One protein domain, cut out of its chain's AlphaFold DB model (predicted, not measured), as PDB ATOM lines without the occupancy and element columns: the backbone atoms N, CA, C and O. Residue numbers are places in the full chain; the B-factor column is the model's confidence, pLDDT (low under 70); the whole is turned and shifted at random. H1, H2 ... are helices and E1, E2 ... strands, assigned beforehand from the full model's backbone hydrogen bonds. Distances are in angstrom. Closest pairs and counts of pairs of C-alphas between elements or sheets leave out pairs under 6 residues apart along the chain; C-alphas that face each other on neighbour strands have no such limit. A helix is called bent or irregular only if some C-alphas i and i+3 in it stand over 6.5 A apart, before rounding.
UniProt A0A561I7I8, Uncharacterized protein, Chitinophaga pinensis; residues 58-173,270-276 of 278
ATOM      1  N   ALA A  58     -92.944-116.125 185.373       88.75
ATOM      2  CA  ALA A  58     -93.397-114.746 185.558       88.75
ATOM      3  C   ALA A  58     -94.301-114.241 184.416       88.75
ATOM      4  O   ALA A  58     -95.190-113.428 184.661       88.75
ATOM      5  N   HIS A  59     -94.151-114.762 183.196       92.75
ATOM      6  CA  HIS A  59     -94.965-114.348 182.049       92.75
ATOM      7  C   HIS A  59     -96.429-114.798 182.152       92.75
ATOM      8  O   HIS A  59     -97.310-114.129 181.621       92.75
ATOM      9  N   ILE A  60     -96.714-115.871 182.900       92.69
ATOM     10  CA  ILE A  60     -98.096-116.259 183.229       92.69
ATOM     11  C   ILE A  60     -98.759-115.165 184.073       92.69
ATOM     12  O   ILE A  60     -99.897-114.787 183.810       92.69
ATOM     13  N   LYS A  61     -98.033-114.618 185.057       90.38
ATOM     14  CA  LYS A  61     -98.535-113.525 185.903       90.38
ATOM     15  C   LYS A  61     -98.768-112.252 185.093       90.38
ATOM     16  O   LYS A  61     -99.766-111.582 185.321       90.38
ATOM     17  N   LEU A  62     -97.884-111.954 184.135       90.44
ATOM     18  CA  LEU A  62     -98.016-110.801 183.240       90.44
ATOM     19  C   LEU A  62     -99.272-110.882 182.356       90.44
ATOM     20  O   LEU A  62     -99.931-109.872 182.138       90.44
ATOM     21  N   LEU A  63     -99.625-112.080 181.881       93.12
ATOM     22  CA  LEU A  63    -100.851-112.304 181.107       93.12
ATOM     23  C   LEU A  63    -102.121-112.289 181.974       93.12
ATOM     24  O   LEU A  63    -103.204-112.010 181.468       93.12
ATOM     25  N   GLY A  64    -102.017-112.579 183.273       93.75
ATOM     26  CA  GLY A  64    -103.148-112.505 184.199       93.75
ATOM     27  C   GLY A  64    -104.344-113.346 183.737       93.75
ATOM     28  O   GLY A  64    -104.209-114.541 183.472       93.75
ATOM     29  N   SER A  65    -105.519-112.719 183.627       94.62
ATOM     30  CA  SER A  65    -106.766-113.373 183.198       94.62
ATOM     31  C   SER A  65    -106.756-113.858 181.747       94.62
ATOM     32  O   SER A  65    -107.576-114.695 181.381       94.62
ATOM     33  N   ASP A  66    -105.841-113.354 180.919       94.62
ATOM     34  CA  ASP A  66    -105.724-113.768 179.521       94.62
ATOM     35  C   ASP A  66    -104.997-115.101 179.348       94.62
ATOM     36  O   ASP A  66    -105.056-115.716 178.278       94.62
ATOM     37  N   TYR A  67    -104.288-115.554 180.384       96.06
ATOM     38  CA  TYR A  67    -103.529-116.787 180.312       96.06
ATOM     39  C   TYR A  67    -104.450-118.008 180.212       96.06
ATOM     40  O   TYR A  67    -105.300-118.259 181.067       96.06
ATOM     41  N   LYS A  68    -104.199-118.841 179.201       95.44
ATOM     42  CA  LYS A  68    -104.813-120.163 179.047       95.44
ATOM     43  C   LYS A  68    -103.744-121.238 179.193       95.44
ATOM     44  O   LYS A  68    -102.686-121.171 178.567       95.44
ATOM     45  N   LYS A  69    -104.025-122.259 180.010       94.50
ATOM     46  CA  LYS A  69    -103.080-123.354 180.276       94.50
ATOM     47  C   LYS A  69    -102.596-123.977 178.964       94.50
ATOM     48  O   LYS A  69    -103.391-124.469 178.172       94.50
ATOM     49  N   GLY A  70    -101.277-123.992 178.777       92.94
ATOM     50  CA  GLY A  70    -100.632-124.589 177.606       92.94
ATOM     51  C   GLY A  70    -100.502-123.676 176.386       92.94
ATOM     52  O   GLY A  70     -99.980-124.150 175.378       92.94
ATOM     53  N   MET A  71    -100.917-122.406 176.467       96.31
ATOM     54  CA  MET A  71    -100.720-121.443 175.382       96.31
ATOM     55  C   MET A  71     -99.233-121.168 175.117       96.31
ATOM     56  O   MET A  71     -98.400-121.204 176.033       96.31
ATOM     57  N   THR A  72     -98.910-120.886 173.857       97.50
ATOM     58  CA  THR A  72     -97.554-120.530 173.418       97.50
ATOM     59  C   THR A  72     -97.294-119.028 173.527       97.50
ATOM     60  O   THR A  72     -98.229-118.237 173.670       97.50
ATOM     61  N   TYR A  73     -96.037-118.601 173.416       97.12
ATOM     62  CA  TYR A  73     -95.707-117.175 173.310       97.12
ATOM     63  C   TYR A  73     -96.282-116.524 172.044       97.12
ATOM     64  O   TYR A  73     -96.674-115.359 172.067       97.12
ATOM     65  N   LYS A  74     -96.437-117.290 170.960       96.69
ATOM     66  CA  LYS A  74     -97.199-116.879 169.778       96.69
ATOM     67  C   LYS A  74     -98.664-116.598 170.117       96.69
ATOM     68  O   LYS A  74     -99.223-115.626 169.620       96.69
ATOM     69  N   ASP A  75     -99.295-117.409 170.963       96.50
ATOM     70  CA  ASP A  75    -100.662-117.138 171.424       96.50
ATOM     71  C   ASP A  75    -100.709-115.929 172.365       96.50
ATOM     72  O   ASP A  75    -101.637-115.130 172.278       96.50
ATOM     73  N   ALA A  76     -99.685-115.744 173.205       96.62
ATOM     74  CA  ALA A  76     -99.555-114.567 174.065       96.62
ATOM     75  C   ALA A  76     -99.466-113.274 173.242       96.62
ATOM     76  O   ALA A  76    -100.153-112.304 173.560       96.62
ATOM     77  N   TYR A  77     -98.710-113.281 172.138       97.06
ATOM     78  CA  TYR A  77     -98.682-112.174 171.179       97.06
ATOM     79  C   TYR A  77    -100.079-111.817 170.679       97.06
ATOM     80  O   TYR A  77    -100.444-110.647 170.702       97.06
ATOM     81  N   ARG A  78    -100.892-112.809 170.298       95.44
ATOM     82  CA  ARG A  78    -102.250-112.557 169.790       95.44
ATOM     83  C   ARG A  78    -103.163-111.899 170.816       95.44
ATOM     84  O   ARG A  78    -104.046-111.145 170.431       95.44
ATOM     85  N   VAL A  79    -102.968-112.174 172.102       94.38
ATOM     86  CA  VAL A  79    -103.770-111.538 173.155       94.38
ATOM     87  C   VAL A  79    -103.243-110.143 173.509       94.38
ATOM     88  O   VAL A  79    -104.017-109.246 173.838       94.38
ATOM     89  N   MET A  80    -101.931-109.937 173.417       94.50
ATOM     90  CA  MET A  80    -101.295-108.668 173.773       94.50
ATOM     91  C   MET A  80    -101.351-107.627 172.655       94.50
ATOM     92  O   MET A  80    -101.442-106.437 172.950       94.50
ATOM     93  N   ILE A  81    -101.321-108.048 171.388       94.25
ATOM     94  CA  ILE A  81    -101.208-107.135 170.247       94.25
ATOM     95  C   ILE A  81    -102.326-106.088 170.174       94.25
ATOM     96  O   ILE A  81    -101.980-104.924 169.965       94.25
ATOM     97  N   PRO A  82    -103.615-106.386 170.451       91.38
ATOM     98  CA  PRO A  82    -104.635-105.341 170.471       91.38
ATOM     99  C   PRO A  82    -104.336-104.318 171.571       91.38
ATOM    100  O   PRO A  82    -104.289-103.126 171.309       91.38
ATOM    101  N   LYS A  83    -104.008-104.779 172.787       91.75
ATOM    102  CA  LYS A  83    -103.723-103.906 173.939       91.75
ATOM    103  C   LYS A  83    -102.531-102.984 173.710       91.75
ATOM    104  O   LYS A  83    -102.524-101.868 174.217       91.75
ATOM    105  N   VAL A  84    -101.507-103.463 173.006       91.31
ATOM    106  CA  VAL A  84    -100.320-102.668 172.670       91.31
ATOM    107  C   VAL A  84    -100.664-101.620 171.617       91.31
ATOM    108  O   VAL A  84    -100.377-100.443 171.820       91.31
ATOM    109  N   LEU A  85    -101.342-102.016 170.539       88.69
ATOM    110  CA  LEU A  85    -101.709-101.105 169.452       88.69
ATOM    111  C   LEU A  85    -102.692-100.011 169.894       88.69
ATOM    112  O   LEU A  85    -102.559 -98.867 169.466       88.69
ATOM    113  N   GLU A  86    -103.621-100.324 170.799       87.00
ATOM    114  CA  GLU A  86    -104.562 -99.354 171.377       87.00
ATOM    115  C   GLU A  86    -103.857 -98.167 172.050       87.00
ATOM    116  O   GLU A  86    -104.314 -97.032 171.937       87.00
ATOM    117  N   LYS A  87    -102.694 -98.384 172.683       87.56
ATOM    118  CA  LYS A  87    -101.899 -97.304 173.304       87.56
ATOM    119  C   LYS A  87    -101.310 -96.321 172.287       87.56
ATOM    120  O   LYS A  87    -100.783 -95.276 172.678       87.56
ATOM    121  N   SER A  88    -101.304 -96.689 171.010       81.81
ATOM    122  CA  SER A  88    -100.739 -95.893 169.921       81.81
ATOM    123  C   SER A  88    -101.803 -95.196 169.079       81.81
ATOM    124  O   SER A  88    -101.451 -94.391 168.216       81.81
ATOM    125  N   ILE A  89    -103.088 -95.426 169.368       80.81
ATOM    126  CA  ILE A  89    -104.184 -94.630 168.809       80.81
ATOM    127  C   ILE A  89    -103.945 -93.157 169.147       80.81
ATOM    128  O   ILE A  89    -103.613 -92.801 170.279       80.81
ATOM    129  N   GLY A  90    -104.074 -92.290 168.144       70.94
ATOM    130  CA  GLY A  90    -103.836 -90.856 168.313       70.94
ATOM    131  C   GLY A  90    -102.366 -90.410 168.241       70.94
ATOM    132  O   GLY A  90    -102.105 -89.212 168.333       70.94
ATOM    133  N   LYS A  91    -101.393 -91.316 168.051       78.62
ATOM    134  CA  LYS A  91     -99.973 -90.954 167.847       78.62
ATOM    135  C   LYS A  91     -99.625 -90.906 166.366       78.62
ATOM    136  O   LYS A  91     -99.968 -91.816 165.636       78.62
ATOM    137  N   LYS A  92     -98.882 -89.902 165.901       78.12
ATOM    138  CA  LYS A  92     -98.460 -89.848 164.492       78.12
ATOM    139  C   LYS A  92     -97.350 -90.875 164.216       78.12
ATOM    140  O   LYS A  92     -96.197 -90.628 164.556       78.12
ATOM    141  N   ILE A  93     -97.703 -92.010 163.616       77.94
ATOM    142  CA  ILE A  93     -96.802 -93.127 163.290       77.94
ATOM    143  C   ILE A  93     -97.228 -93.760 161.957       77.94
ATOM    144  O   ILE A  93     -98.406 -93.727 161.623       77.94
ATOM    145  N   ASN A  94     -96.292 -94.306 161.175       80.94
ATOM    146  CA  ASN A  94     -96.621 -95.054 159.957       80.94
ATOM    147  C   ASN A  94     -97.237 -96.424 160.317       80.94
ATOM    148  O   ASN A  94     -96.880 -97.042 161.315       80.94
ATOM    149  N   CYS A  95     -98.140 -96.933 159.481       79.12
ATOM    150  CA  CYS A  95     -98.721 -98.272 159.583       79.12
ATOM    151  C   CYS A  95     -97.703 -99.411 159.786       79.12
ATOM    152  O   CYS A  95     -97.884-100.270 160.651       79.12
ATOM    153  N   ALA A  96     -96.647 -99.450 158.969       84.81
ATOM    154  CA  ALA A  96     -95.604-100.468 159.073       84.81
ATOM    155  C   ALA A  96     -94.792-100.295 160.357       84.81
ATOM    156  O   ALA A  96     -94.532-101.273 161.056       84.81
ATOM    157  N   ASP A  97     -94.474 -99.044 160.684       88.50
ATOM    158  CA  ASP A  97     -93.746 -98.675 161.890       88.50
ATOM    159  C   ASP A  97     -94.482 -99.120 163.145       88.50
ATOM    160  O   ASP A  97     -93.886 -99.720 164.035       88.50
ATOM    161  N   LEU A  98     -95.792 -98.894 163.184       88.75
ATOM    162  CA  LEU A  98     -96.650 -99.305 164.282       88.75
ATOM    163  C   LEU A  98     -96.655-100.829 164.458       88.75
ATOM    164  O   LEU A  98     -96.563-101.321 165.583       88.75
ATOM    165  N   ALA A  99     -96.737-101.585 163.359       91.00
ATOM    166  CA  ALA A  99     -96.701-103.044 163.405       91.00
ATOM    167  C   ALA A  99     -95.343-103.571 163.907       91.00
ATOM    168  O   ALA A  99     -95.305-104.479 164.739       91.00
ATOM    169  N   ILE A 100     -94.238-102.986 163.431       93.44
ATOM    170  CA  ILE A 100     -92.875-103.323 163.867       93.44
ATOM    171  C   ILE A 100     -92.692-102.981 165.348       93.44
ATOM    172  O   ILE A 100     -92.233-103.821 166.119       93.44
ATOM    173  N   GLU A 101     -93.073-101.774 165.762       92.56
ATOM    174  CA  GLU A 101     -92.925-101.306 167.138       92.56
ATOM    175  C   GLU A 101     -93.700-102.192 168.115       92.56
ATOM    176  O   GLU A 101     -93.136-102.641 169.112       92.56
ATOM    177  N   ALA A 102     -94.946-102.539 167.783       93.75
ATOM    178  CA  ALA A 102     -95.763-103.410 168.616       93.75
ATOM    179  C   ALA A 102     -95.204-104.843 168.707       93.75
ATOM    180  O   ALA A 102     -95.208-105.439 169.787       93.75
ATOM    181  N   LEU A 103     -94.680-105.396 167.603       95.50
ATOM    182  CA  LEU A 103     -93.985-106.688 167.618       95.50
ATOM    183  C   LEU A 103     -92.766-106.643 168.548       95.50
ATOM    184  O   LEU A 103     -92.589-107.545 169.369       95.50
ATOM    185  N   VAL A 104     -91.931-105.609 168.419       93.44
ATOM    186  CA  VAL A 104     -90.691-105.469 169.193       93.44
ATOM    187  C   VAL A 104     -90.985-105.236 170.678       93.44
ATOM    188  O   VAL A 104     -90.321-105.854 171.508       93.44
ATOM    189  N   GLU A 105     -91.999-104.436 171.030       92.62
ATOM    190  CA  GLU A 105     -92.441-104.233 172.424       92.62
ATOM    191  C   GLU A 105     -92.852-105.564 173.071       92.62
ATOM    192  O   GLU A 105     -92.407-105.905 174.173       92.62
ATOM    193  N   ILE A 106     -93.674-106.358 172.375       94.69
ATOM    194  CA  ILE A 106     -94.136-107.659 172.878       94.69
ATOM    195  C   ILE A 106     -92.966-108.637 172.985       94.69
ATOM    196  O   ILE A 106     -92.826-109.331 173.996       94.69
ATOM    197  N   ALA A 107     -92.103-108.684 171.971       92.94
ATOM    198  CA  ALA A 107     -90.940-109.555 171.986       92.94
ATOM    199  C   ALA A 107     -89.976-109.201 173.122       92.94
ATOM    200  O   ALA A 107     -89.473-110.094 173.800       92.94
ATOM    201  N   TYR A 108     -89.761-107.909 173.378       89.38
ATOM    202  CA  TYR A 108     -88.991-107.434 174.521       89.38
ATOM    203  C   TYR A 108     -89.628-107.881 175.843       89.38
ATOM    204  O   TYR A 108     -88.953-108.507 176.662       89.38
ATOM    205  N   THR A 109     -90.935-107.651 176.004       89.88
ATOM    206  CA  THR A 109     -91.701-107.992 177.216       89.88
ATOM    207  C   THR A 109     -91.564-109.467 177.596       89.88
ATOM    208  O   THR A 109     -91.410-109.792 178.770       89.88
ATOM    209  N   PHE A 110     -91.587-110.362 176.606       91.38
ATOM    210  CA  PHE A 110     -91.494-111.809 176.818       91.38
ATOM    211  C   PHE A 110     -90.098-112.394 176.566       91.38
ATOM    212  O   PHE A 110     -89.934-113.614 176.617       91.38
ATOM    213  N   LYS A 111     -89.086-111.558 176.296       88.69
ATOM    214  CA  LYS A 111     -87.708-111.975 175.975       88.69
ATOM    215  C   LYS A 111     -87.640-112.980 174.810       88.69
ATOM    216  O   LYS A 111     -86.999-114.031 174.921       88.69
ATOM    217  N   LEU A 112     -88.315-112.655 173.709       90.56
ATOM    218  CA  LEU A 112     -88.476-113.468 172.497       90.56
ATOM    219  C   LEU A 112     -87.613-112.952 171.336       90.56
ATOM    220  O   LEU A 112     -87.291-111.760 171.305       90.56
ATOM    221  N   PRO A 113     -87.205-113.826 170.393       90.62
ATOM    222  CA  PRO A 113     -86.314-113.434 169.311       90.62
ATOM    223  C   PRO A 113     -87.040-112.564 168.295       90.62
ATOM    224  O   PRO A 113     -88.204-112.796 167.987       90.62
ATOM    225  N   VAL A 114     -86.346-111.595 167.719       90.69
ATOM    226  CA  VAL A 114     -86.831-110.822 166.576       90.69
ATOM    227  C   VAL A 114     -85.715-110.760 165.556       90.69
ATOM    228  O   VAL A 114     -84.580-110.428 165.901       90.69
ATOM    229  N   TYR A 115     -86.059-111.083 164.313       89.88
ATOM    230  CA  TYR A 115     -85.106-111.177 163.224       89.88
ATOM    231  C   TYR A 115     -85.649-110.485 161.976       89.88
ATOM    232  O   TYR A 115     -86.726-110.830 161.493       89.88
ATOM    233  N   PHE A 116     -84.901-109.517 161.452       91.38
ATOM    234  CA  PHE A 116     -85.199-108.857 160.185       91.38
ATOM    235  C   PHE A 116     -83.998-109.004 159.260       91.38
ATOM    236  O   PHE A 116     -82.891-108.566 159.571       91.38
ATOM    237  N   GLU A 117     -84.235-109.635 158.119       88.25
ATOM    238  CA  GLU A 117     -83.268-109.786 157.044       88.25
ATOM    239  C   GLU A 117     -83.993-109.575 155.718       88.25
ATOM    240  O   GLU A 117     -85.048-110.169 155.466       88.25
ATOM    241  N   ASP A 118     -83.423-108.726 154.869       81.56
ATOM    242  CA  ASP A 118     -83.812-108.658 153.472       81.56
ATOM    243  C   ASP A 118     -83.010-109.645 152.606       81.56
ATOM    244  O   ASP A 118     -81.959-110.164 152.988       81.56
ATOM    245  N   ASN A 119     -83.512-109.854 151.389       73.75
ATOM    246  CA  ASN A 119     -82.818-110.618 150.352       73.75
ATOM    247  C   ASN A 119     -82.390-109.698 149.192       73.75
ATOM    248  O   ASN A 119     -82.474-110.096 148.028       73.75
ATOM    249  N   LYS A 120     -82.056-108.430 149.467       78.81
ATOM    250  CA  LYS A 120     -81.526-107.508 148.453       78.81
ATOM    251  C   LYS A 120     -80.088-107.919 148.116       78.81
ATOM    252  O   LYS A 120     -79.428-108.646 148.860       78.81
ATOM    253  N   THR A 121     -79.605-107.510 146.944       75.19
ATOM    254  CA  THR A 121     -78.211-107.782 146.564       75.19
ATOM    255  C   THR A 121     -77.265-107.098 147.560       75.19
ATOM    256  O   THR A 121     -77.647-106.076 148.128       75.19
ATOM    257  N   PRO A 122     -76.029-107.596 147.770       77.06
ATOM    258  CA  PRO A 122     -75.131-107.065 148.805       77.06
ATOM    259  C   PRO A 122     -74.918-105.544 148.761       77.06
ATOM    260  O   PRO A 122     -74.708-104.928 149.795       77.06
ATOM    261  N   GLN A 123     -75.013-104.938 147.574       74.88
ATOM    262  CA  GLN A 123     -74.904-103.491 147.372       74.88
ATOM    263  C   GLN A 123     -76.070-102.686 147.980       74.88
ATOM    264  O   GLN A 123     -75.873-101.540 148.370       74.88
ATOM    265  N   TYR A 124     -77.267-103.270 148.050       78.75
ATOM    266  CA  TYR A 124     -78.492-102.628 148.543       78.75
ATOM    267  C   TYR A 124     -79.076-103.349 149.760       78.75
ATOM    268  O   TYR A 124     -80.233-103.114 150.096       78.75
ATOM    269  N   LYS A 125     -78.311-104.262 150.369       83.62
ATOM    270  CA  LYS A 125     -78.740-105.033 151.532       83.62
ATOM    271  C   LYS A 125     -78.855-104.103 152.733       83.62
ATOM    272  O   LYS A 125     -77.870-103.491 153.157       83.62
ATOM    273  N   ASP A 126     -80.061-104.014 153.270       87.62
ATOM    274  CA  ASP A 126     -80.318-103.370 154.541       87.62
ATOM    275  C   ASP A 126     -79.655-104.166 155.665       87.62
ATOM    276  O   ASP A 126     -79.394-105.371 155.541       87.62
ATOM    277  N   PRO A 127     -79.370-103.517 156.801       88.75
ATOM    278  CA  PRO A 127     -78.823-104.218 157.937       88.75
ATOM    279  C   PRO A 127     -79.697-105.381 158.383       88.75
ATOM    280  O   PRO A 127     -80.917-105.263 158.504       88.75
ATOM    281  N   THR A 128     -79.052-106.497 158.698       88.50
ATOM    282  CA  THR A 128     -79.708-107.581 159.421       88.50
ATOM    283  C   THR A 128     -79.877-107.159 160.875       88.50
ATOM    284  O   THR A 128     -78.893-106.841 161.550       88.50
ATOM    285  N   PHE A 129     -81.115-107.176 161.359       87.56
ATOM    286  CA  PHE A 129     -81.412-106.959 162.768       87.56
ATOM    287  C   PHE A 129     -81.670-108.289 163.439       87.56
ATOM    288  O   PHE A 129     -82.537-109.055 163.027       87.56
ATOM    289  N   ASP A 130     -80.924-108.526 164.505       83.00
ATOM    290  CA  ASP A 130     -81.108-109.660 165.385       83.00
ATOM    291  C   ASP A 130     -81.019-109.152 166.813       83.00
ATOM    292  O   ASP A 130     -80.013-108.595 167.265       83.00
ATOM    293  N   ASN A 131     -82.122-109.344 167.515       77.31
ATOM    294  CA  ASN A 131     -82.320-108.861 168.858       77.31
ATOM    295  C   ASN A 131     -81.566-109.709 169.918       77.31
ATOM    296  O   ASN A 131     -81.714-109.517 171.116       77.31
ATOM    297  N   SER A 132     -80.730-110.655 169.496       68.56
ATOM    298  CA  SER A 132     -79.801-111.384 170.361       68.56
ATOM    299  C   SER A 132     -78.370-110.834 170.310       68.56
ATOM    300  O   SER A 132     -77.593-111.041 171.243       68.56
ATOM    301  N   ASN A 133     -78.033-110.070 169.265       66.81
ATOM    302  CA  ASN A 133     -76.678-109.564 169.021       66.81
ATOM    303  C   ASN A 133     -76.398-108.205 169.682       66.81
ATOM    304  O   ASN A 133     -75.326-107.638 169.469       66.81
ATOM    305  N   PHE A 134     -77.348-107.677 170.469       68.19
ATOM    306  CA  PHE A 134     -77.266-106.367 171.136       68.19
ATOM    307  C   PHE A 134     -76.755-105.258 170.201       68.19
ATOM    308  O   PHE A 134     -75.974-104.396 170.600       68.19
ATOM    309  N   GLY A 135     -77.154-105.295 168.928       77.81
ATOM    310  CA  GLY A 135     -76.618-104.396 167.918       77.81
ATOM    311  C   GLY A 135     -76.842-104.868 166.489       77.81
ATOM    312  O   GLY A 135     -77.422-105.922 166.240       77.81
ATOM    313  N   PHE A 136     -76.360-104.065 165.545       85.50
ATOM    314  CA  PHE A 136     -76.341-104.370 164.117       85.50
ATOM    315  C   PHE A 136     -75.196-103.612 163.433       85.50
ATOM    316  O   PHE A 136     -74.576-102.723 164.020       85.50
ATOM    317  N   THR A 137     -74.903-103.949 162.178       86.56
ATOM    318  CA  THR A 137     -73.913-103.222 161.368       86.56
ATOM    319  C   THR A 137     -74.617-102.500 160.228       86.56
ATOM    320  O   THR A 137     -75.357-103.120 159.471       86.56
ATOM    321  N   ARG A 138     -74.410-101.186 160.118       85.50
ATOM    322  CA  ARG A 138     -74.947-100.358 159.028       85.50
ATOM    323  C   ARG A 138     -74.292-100.713 157.684       85.50
ATOM    324  O   ARG A 138     -73.177-101.235 157.687       85.50
ATOM    325  N   PRO A 139     -74.891-100.339 156.536       83.38
ATOM    326  CA  PRO A 139     -74.305-100.632 155.222       83.38
ATOM    327  C   PRO A 139     -72.926 -99.985 155.013       83.38
ATOM    328  O   PRO A 139     -72.091-100.506 154.285       83.38
ATOM    329  N   ASN A 140     -72.648 -98.878 155.708       84.94
ATOM    330  CA  ASN A 140     -71.343 -98.207 155.709       84.94
ATOM    331  C   ASN A 140     -70.295 -98.869 156.635       84.94
ATOM    332  O   ASN A 140     -69.232 -98.294 156.857       84.94
ATOM    333  N   GLY A 141     -70.596-100.030 157.227       85.31
ATOM    334  CA  GLY A 141     -69.709-100.760 158.137       85.31
ATOM    335  C   GLY A 141     -69.720-100.272 159.591       85.31
ATOM    336  O   GLY A 141     -69.062-100.873 160.441       85.31
ATOM    337  N   GLN A 142     -70.472 -99.215 159.919       86.88
ATOM    338  CA  GLN A 142     -70.573 -98.727 161.294       86.88
ATOM    339  C   GLN A 142     -71.324 -99.735 162.171       86.88
ATOM    340  O   GLN A 142     -72.490-100.049 161.921       86.88
ATOM    341  N   LYS A 143     -70.674-100.194 163.243       87.94
ATOM    342  CA  LYS A 143     -71.305-101.032 164.266       87.94
ATOM    343  C   LYS A 143     -72.133-100.171 165.212       87.94
ATOM    344  O   LYS A 143     -71.638 -99.186 165.760       87.94
ATOM    345  N   ILE A 144     -73.385-100.559 165.404       85.50
ATOM    346  CA  ILE A 144     -74.295 -99.989 166.391       85.50
ATOM    347  C   ILE A 144     -74.514-101.041 167.464       85.50
ATOM    348  O   ILE A 144     -74.794-102.194 167.146       85.50
ATOM    349  N   SER A 145     -74.405-100.632 168.722       83.12
ATOM    350  CA  SER A 145     -74.668-101.485 169.877       83.12
ATOM    351  C   SER A 145     -75.789-100.892 170.724       83.12
ATOM    352  O   SER A 145     -75.900 -99.668 170.859       83.12
ATOM    353  N   PHE A 146     -76.607-101.776 171.278       74.44
ATOM    354  CA  PHE A 146     -77.732-101.473 172.146       74.44
ATOM    355  C   PHE A 146     -77.414-101.917 173.571       74.44
ATOM    356  O   PHE A 146     -76.852-102.992 173.785       74.44
ATOM    357  N   LYS A 147     -77.796-101.100 174.552       76.00
ATOM    358  CA  LYS A 147     -77.779-101.506 175.962       76.00
ATOM    359  C   LYS A 147     -79.018-102.358 176.283       76.00
ATOM    360  O   LYS A 147     -80.049-102.205 175.618       76.00
ATOM    361  N   PRO A 148     -78.964-103.235 177.303       69.88
ATOM    362  CA  PRO A 148     -80.163-103.888 177.820       69.88
ATOM    363  C   PRO A 148     -81.263-102.858 178.121       69.88
ATOM    364  O   PRO A 148     -80.994-101.817 178.713       69.88
ATOM    365  N   GLY A 149     -82.488-103.128 177.670       72.81
ATOM    366  CA  GLY A 149     -83.625-102.213 177.837       72.81
ATOM    367  C   GLY A 149     -83.854-101.209 176.702       72.81
ATOM    368  O   GLY A 149     -84.940-100.643 176.625       72.81
ATOM    369  N   GLU A 150     -82.921-101.042 175.757       81.31
ATOM    370  CA  GLU A 150     -83.067-100.113 174.620       81.31
ATOM    371  C   GLU A 150     -83.956-100.663 173.477       81.31
ATOM    372  O   GLU A 150     -83.647-100.506 172.294       81.31
ATOM    373  N   TRP A 151     -85.081-101.312 173.794       83.88
ATOM    374  CA  TRP A 151     -85.949-101.931 172.781       83.88
ATOM    375  C   TRP A 151     -86.596-100.912 171.837       83.88
ATOM    376  O   TRP A 151     -86.770-101.203 170.657       83.88
ATOM    377  N   GLN A 152     -86.904 -99.707 172.327       88.56
ATOM    378  CA  GLN A 152     -87.438 -98.617 171.500       88.56
ATOM    379  C   GLN A 152     -86.415 -98.206 170.448       88.56
ATOM    380  O   GLN A 152     -86.735 -98.096 169.273       88.56
ATOM    381  N   ARG A 153     -85.145 -98.105 170.852       88.38
ATOM    382  CA  ARG A 153     -84.041 -97.805 169.945       88.38
ATOM    383  C   ARG A 153     -83.855 -98.912 168.910       88.38
ATOM    384  O   ARG A 153     -83.588 -98.609 167.750       88.38
ATOM    385  N   LEU A 154     -84.007-100.181 169.296       87.94
ATOM    386  CA  LEU A 154     -84.030-101.289 168.338       87.94
ATOM    387  C   LEU A 154     -85.182-101.124 167.339       87.94
ATOM    388  O   LEU A 154     -84.934-101.181 166.138       87.94
ATOM    389  N   ALA A 155     -86.408-100.897 167.822       90.75
ATOM    390  CA  ALA A 155     -87.578-100.697 166.971       90.75
ATOM    391  C   ALA A 155     -87.361 -99.525 166.004       90.75
ATOM    392  O   ALA A 155     -87.565 -99.685 164.808       90.75
ATOM    393  N   ASP A 156     -86.865 -98.385 166.487       91.12
ATOM    394  CA  ASP A 156     -86.554 -97.203 165.677       91.12
ATOM    395  C   ASP A 156     -85.537 -97.492 164.576       91.12
ATOM    396  O   ASP A 156     -85.700 -97.031 163.448       91.12
ATOM    397  N   ASN A 157     -84.509 -98.295 164.865       91.62
ATOM    398  CA  ASN A 157     -83.554 -98.677 163.831       91.62
ATOM    399  C   ASN A 157     -84.159 -99.675 162.838       91.62
ATOM    400  O   ASN A 157     -83.891 -99.532 161.655       91.62
ATOM    401  N   ILE A 158     -84.996-100.629 163.257       92.25
ATOM    402  CA  ILE A 158     -85.684-101.520 162.305       92.25
ATOM    403  C   ILE A 158     -86.588-100.694 161.378       92.25
ATOM    404  O   ILE A 158     -86.477-100.820 160.163       92.25
ATOM    405  N   LYS A 159     -87.410 -99.796 161.937       91.75
ATOM    406  CA  LYS A 159     -88.314 -98.895 161.193       91.75
ATOM    407  C   LYS A 159     -87.583 -98.005 160.183       91.75
ATOM    408  O   LYS A 159     -88.103 -97.715 159.114       91.75
ATOM    409  N   ALA A 160     -86.350 -97.600 160.491       90.31
ATOM    410  CA  ALA A 160     -85.544 -96.778 159.590       90.31
ATOM    411  C   ALA A 160     -85.097 -97.505 158.305       90.31
ATOM    412  O   ALA A 160     -84.737 -96.835 157.338       90.31
ATOM    413  N   TYR A 161     -85.092 -98.844 158.293       89.94
ATOM    414  CA  TYR A 161     -84.644 -99.647 157.145       89.94
ATOM    415  C   TYR A 161     -85.744-100.534 156.549       89.94
ATOM    416  O   TYR A 161     -85.705-100.822 155.359       89.94
ATOM    417  N   TYR A 162     -86.721-100.960 157.350       90.56
ATOM    418  CA  TYR A 162     -87.755-101.907 156.943       90.56
ATOM    419  C   TYR A 162     -89.127-101.244 156.949       90.56
ATOM    420  O   TYR A 162     -89.591-100.767 157.983       90.56
ATOM    421  N   GLY A 163     -89.804-101.280 155.801       88.69
ATOM    422  CA  GLY A 163     -91.162-100.755 155.645       88.69
ATOM    423  C   GLY A 163     -92.198-101.831 155.318       88.69
ATOM    424  O   GLY A 163     -91.924-103.034 155.311       88.69
ATOM    425  N   ALA A 164     -93.410-101.394 154.964       85.81
ATOM    426  CA  ALA A 164     -94.488-102.288 154.527       85.81
ATOM    427  C   ALA A 164     -94.069-103.160 153.332       85.81
ATOM    428  O   ALA A 164     -94.402-104.343 153.261       85.81
ATOM    429  N   GLY A 165     -93.297-102.594 152.398       85.50
ATOM    430  CA  GLY A 165     -92.747-103.334 151.266       85.50
ATOM    431  C   GLY A 165     -91.915-104.539 151.702       85.50
ATOM    432  O   GLY A 165     -92.082-105.623 151.143       85.50
ATOM    433  N   ASP A 166     -91.068-104.394 152.714       88.81
ATOM    434  CA  ASP A 166     -90.241-105.498 153.195       88.81
ATOM    435  C   ASP A 166     -91.081-106.527 153.950       88.81
ATOM    436  O   ASP A 166     -91.014-107.713 153.631       88.81
ATOM    437  N   ILE A 167     -91.969-106.080 154.842       90.38
ATOM    438  CA  ILE A 167     -92.906-106.956 155.566       90.38
ATOM    439  C   ILE A 167     -93.682-107.854 154.586       90.38
ATOM    440  O   ILE A 167     -93.729-109.075 154.746       90.38
ATOM    441  N   PHE A 168     -94.259-107.285 153.524       89.12
ATOM    442  CA  PHE A 168     -95.128-108.036 152.611       89.12
ATOM    443  C   PHE A 168     -94.404-108.766 151.476       89.12
ATOM    444  O   PHE A 168     -95.013-109.619 150.818       89.12
ATOM    445  N   ASN A 169     -93.114-108.507 151.249       87.25
ATOM    446  CA  ASN A 169     -92.348-109.158 150.178       87.25
ATOM    447  C   ASN A 169     -91.164-110.004 150.671       87.25
ATOM    448  O   ASN A 169     -90.524-110.660 149.849       87.25
ATOM    449  N   ARG A 170     -90.878-110.043 151.980       88.50
ATOM    450  CA  ARG A 170     -89.780-110.836 152.556       88.50
ATOM    451  C   ARG A 170     -90.310-111.907 153.505       88.50
ATOM    452  O   ARG A 170     -90.681-111.627 154.640       88.50
ATOM    453  N   GLU A 171     -90.285-113.152 153.037       88.19
ATOM    454  CA  GLU A 171     -90.694-114.326 153.823       88.19
ATOM    455  C   GLU A 171     -89.978-114.481 155.179       88.19
ATOM    456  O   GLU A 171     -90.649-114.885 156.132       88.19
ATOM    457  N   PRO A 172     -88.678-114.147 155.341       89.69
ATOM    458  CA  PRO A 172     -88.031-114.220 156.655       89.69
ATOM    459  C   PRO A 172     -88.667-113.319 157.720       89.69
ATOM    460  O   PRO A 172     -88.596-113.638 158.901       89.69
ATOM    461  N   ILE A 173     -89.306-112.220 157.305       92.31
ATOM    462  CA  ILE A 173     -89.943-111.243 158.194       92.31
ATOM    463  C   ILE A 173     -91.385-111.664 158.476       92.31
ATOM    464  O   ILE A 173     -91.782-111.908 159.617       92.31
ATOM    465  N   ASN A 270     -91.409-118.731 163.337       92.31
ATOM    466  CA  ASN A 270     -90.542-119.891 163.144       92.31
ATOM    467  C   ASN A 270     -89.150-119.484 162.665       92.31
ATOM    468  O   ASN A 270     -88.170-120.087 163.086       92.31
ATOM    469  N   GLU A 271     -89.055-118.504 161.768       91.06
ATOM    470  CA  GLU A 271     -87.765-117.989 161.315       91.06
ATOM    471  C   GLU A 271     -87.055-117.237 162.439       91.06
ATOM    472  O   GLU A 271     -85.868-117.468 162.665       91.06
ATOM    473  N   PHE A 272     -87.803-116.450 163.219       91.94
ATOM    474  CA  PHE A 272     -87.274-115.772 164.403       91.94
ATOM    475  C   PHE A 272     -86.698-116.785 165.406       91.94
ATOM    476  O   PHE A 272     -85.603-116.590 165.924       91.94
ATOM    477  N   ASP A 273     -87.387-117.909 165.623       90.12
ATOM    478  CA  ASP A 273     -86.906-118.983 166.497       90.12
ATOM    479  C   ASP A 273     -85.699-119.739 165.918       90.12
ATOM    480  O   ASP A 273     -84.768-120.083 166.647       90.12
ATOM    481  N   LYS A 274     -85.689-120.028 164.609       84.81
ATOM    482  CA  LYS A 274     -84.607-120.794 163.960       84.81
ATOM    483  C   LYS A 274     -83.265-120.090 164.044       84.81
ATOM    484  O   LYS A 274     -82.264-120.757 164.289       84.81
ATOM    485  N   LYS A 275     -83.244-118.774 163.833       72.62
ATOM    486  CA  LYS A 275     -82.014-117.971 163.822       72.62
ATOM    487  C   LYS A 275     -81.368-117.857 165.213       72.62
ATOM    488  O   LYS A 275     -80.257-117.356 165.318       72.62
ATOM    489  N   ARG A 276     -82.022-118.401 166.250       63.94
ATOM    490  CA  ARG A 276     -81.524-118.544 167.623       63.94
ATOM    491  C   ARG A 276     -81.066-119.970 167.987       63.94
ATOM    492  O   ARG A 276     -80.563-120.181 169.093       63.94
TER     493      ARG A 276
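This is residues 58 to 173 and 270 to 276 of the 278 residues of an uncharacterized protein of Chitinophaga pinensis (UniProt A0A561I7I8). The core is helix H3, with H2 crossing it on one side and H4 side by side with it on the other. H1 lies beyond H2 at one end of the longest axis; at the other end are the small strand hairpin E1 and E2 and the far turn of a long loop, residues 110 to 134, which runs out and folds back. Short H5 meets the first residues of H3, and H6, after a cut, touches no helix. The printed part has 123 residues, with six named helices and two named strands in the order H1, H2, H3, E1, E2, H4, H5, H6; the sheet, E1 - E2, is antiparallel and the class is mostly helix. The whole is compact, with a radius of gyration of the C-alphas of 15.2 A and spans of 49 by 34 by 28 A.

H1, residues 58 to 66, begins at C-alpha 58 (-93.397, -114.746, 185.558) and is 13.8 A long; it is irregular, with C-alphas 62 and 65 9.1 A apart. H2, residues 73 to 86, is 20.0 A long and only just irregular, with C-alphas 79 and 82 6.8 A apart. H3, residues 95 to 109, is 21.3 A long, from C-alpha 95 at (-98.721, -98.272, 159.583). E1 is residues 135 to 137, 7.2 A, and E2 residues 143 to 145, 6.6 A. H4, residues 151 to 161, is 15.9 A long. H5, residues 164 to 169, measures 8.4 A, and H6, residues 270 to 274, 6.1 A, ending at C-alpha 274 (-84.607, -120.794, 163.960).

H1 is close to H2 but not clearly touching; their closest C-alphas, of Asp 66 and Val 79, are 7.0 A apart. The hub is H3. It touches H2, closest at the C-alphas of Val 84 and Ala 102, 6.1 A, at a steep tilt of 54 degrees, opposite ways. It touches H4, closest at the C-alphas of Glu 101 and Ala 155, 5.4 A, at a shallow tilt of 32 degrees, opposite ways. With residues 95 to 96 alone it only just touches H5, with 3 pairs of C-alphas within 8 A, the closest those of Ala 96 and Ala 164, 5.0 A, about perpendicular at 81 degrees. The hairpin E1 and E2 has N 136 and O 144 within hydrogen-bond range at 2.9 A. In H3, H5 and H6 every O i to N i+4 pair is within range; H1 has 3 of 5, H2 8 of 10 and H4 6 of 7.

The C-alphas farthest apart, of Ser 65 and Gln 123, are 49.0 A apart. Residues 174 to 269 are not printed, and C-alphas 173 and 270 across the cut are 10.0 A apart. The link from H3 to E1, 25 residues, is long. Residues 132 to 134, 148 and 276 have pLDDT under 70.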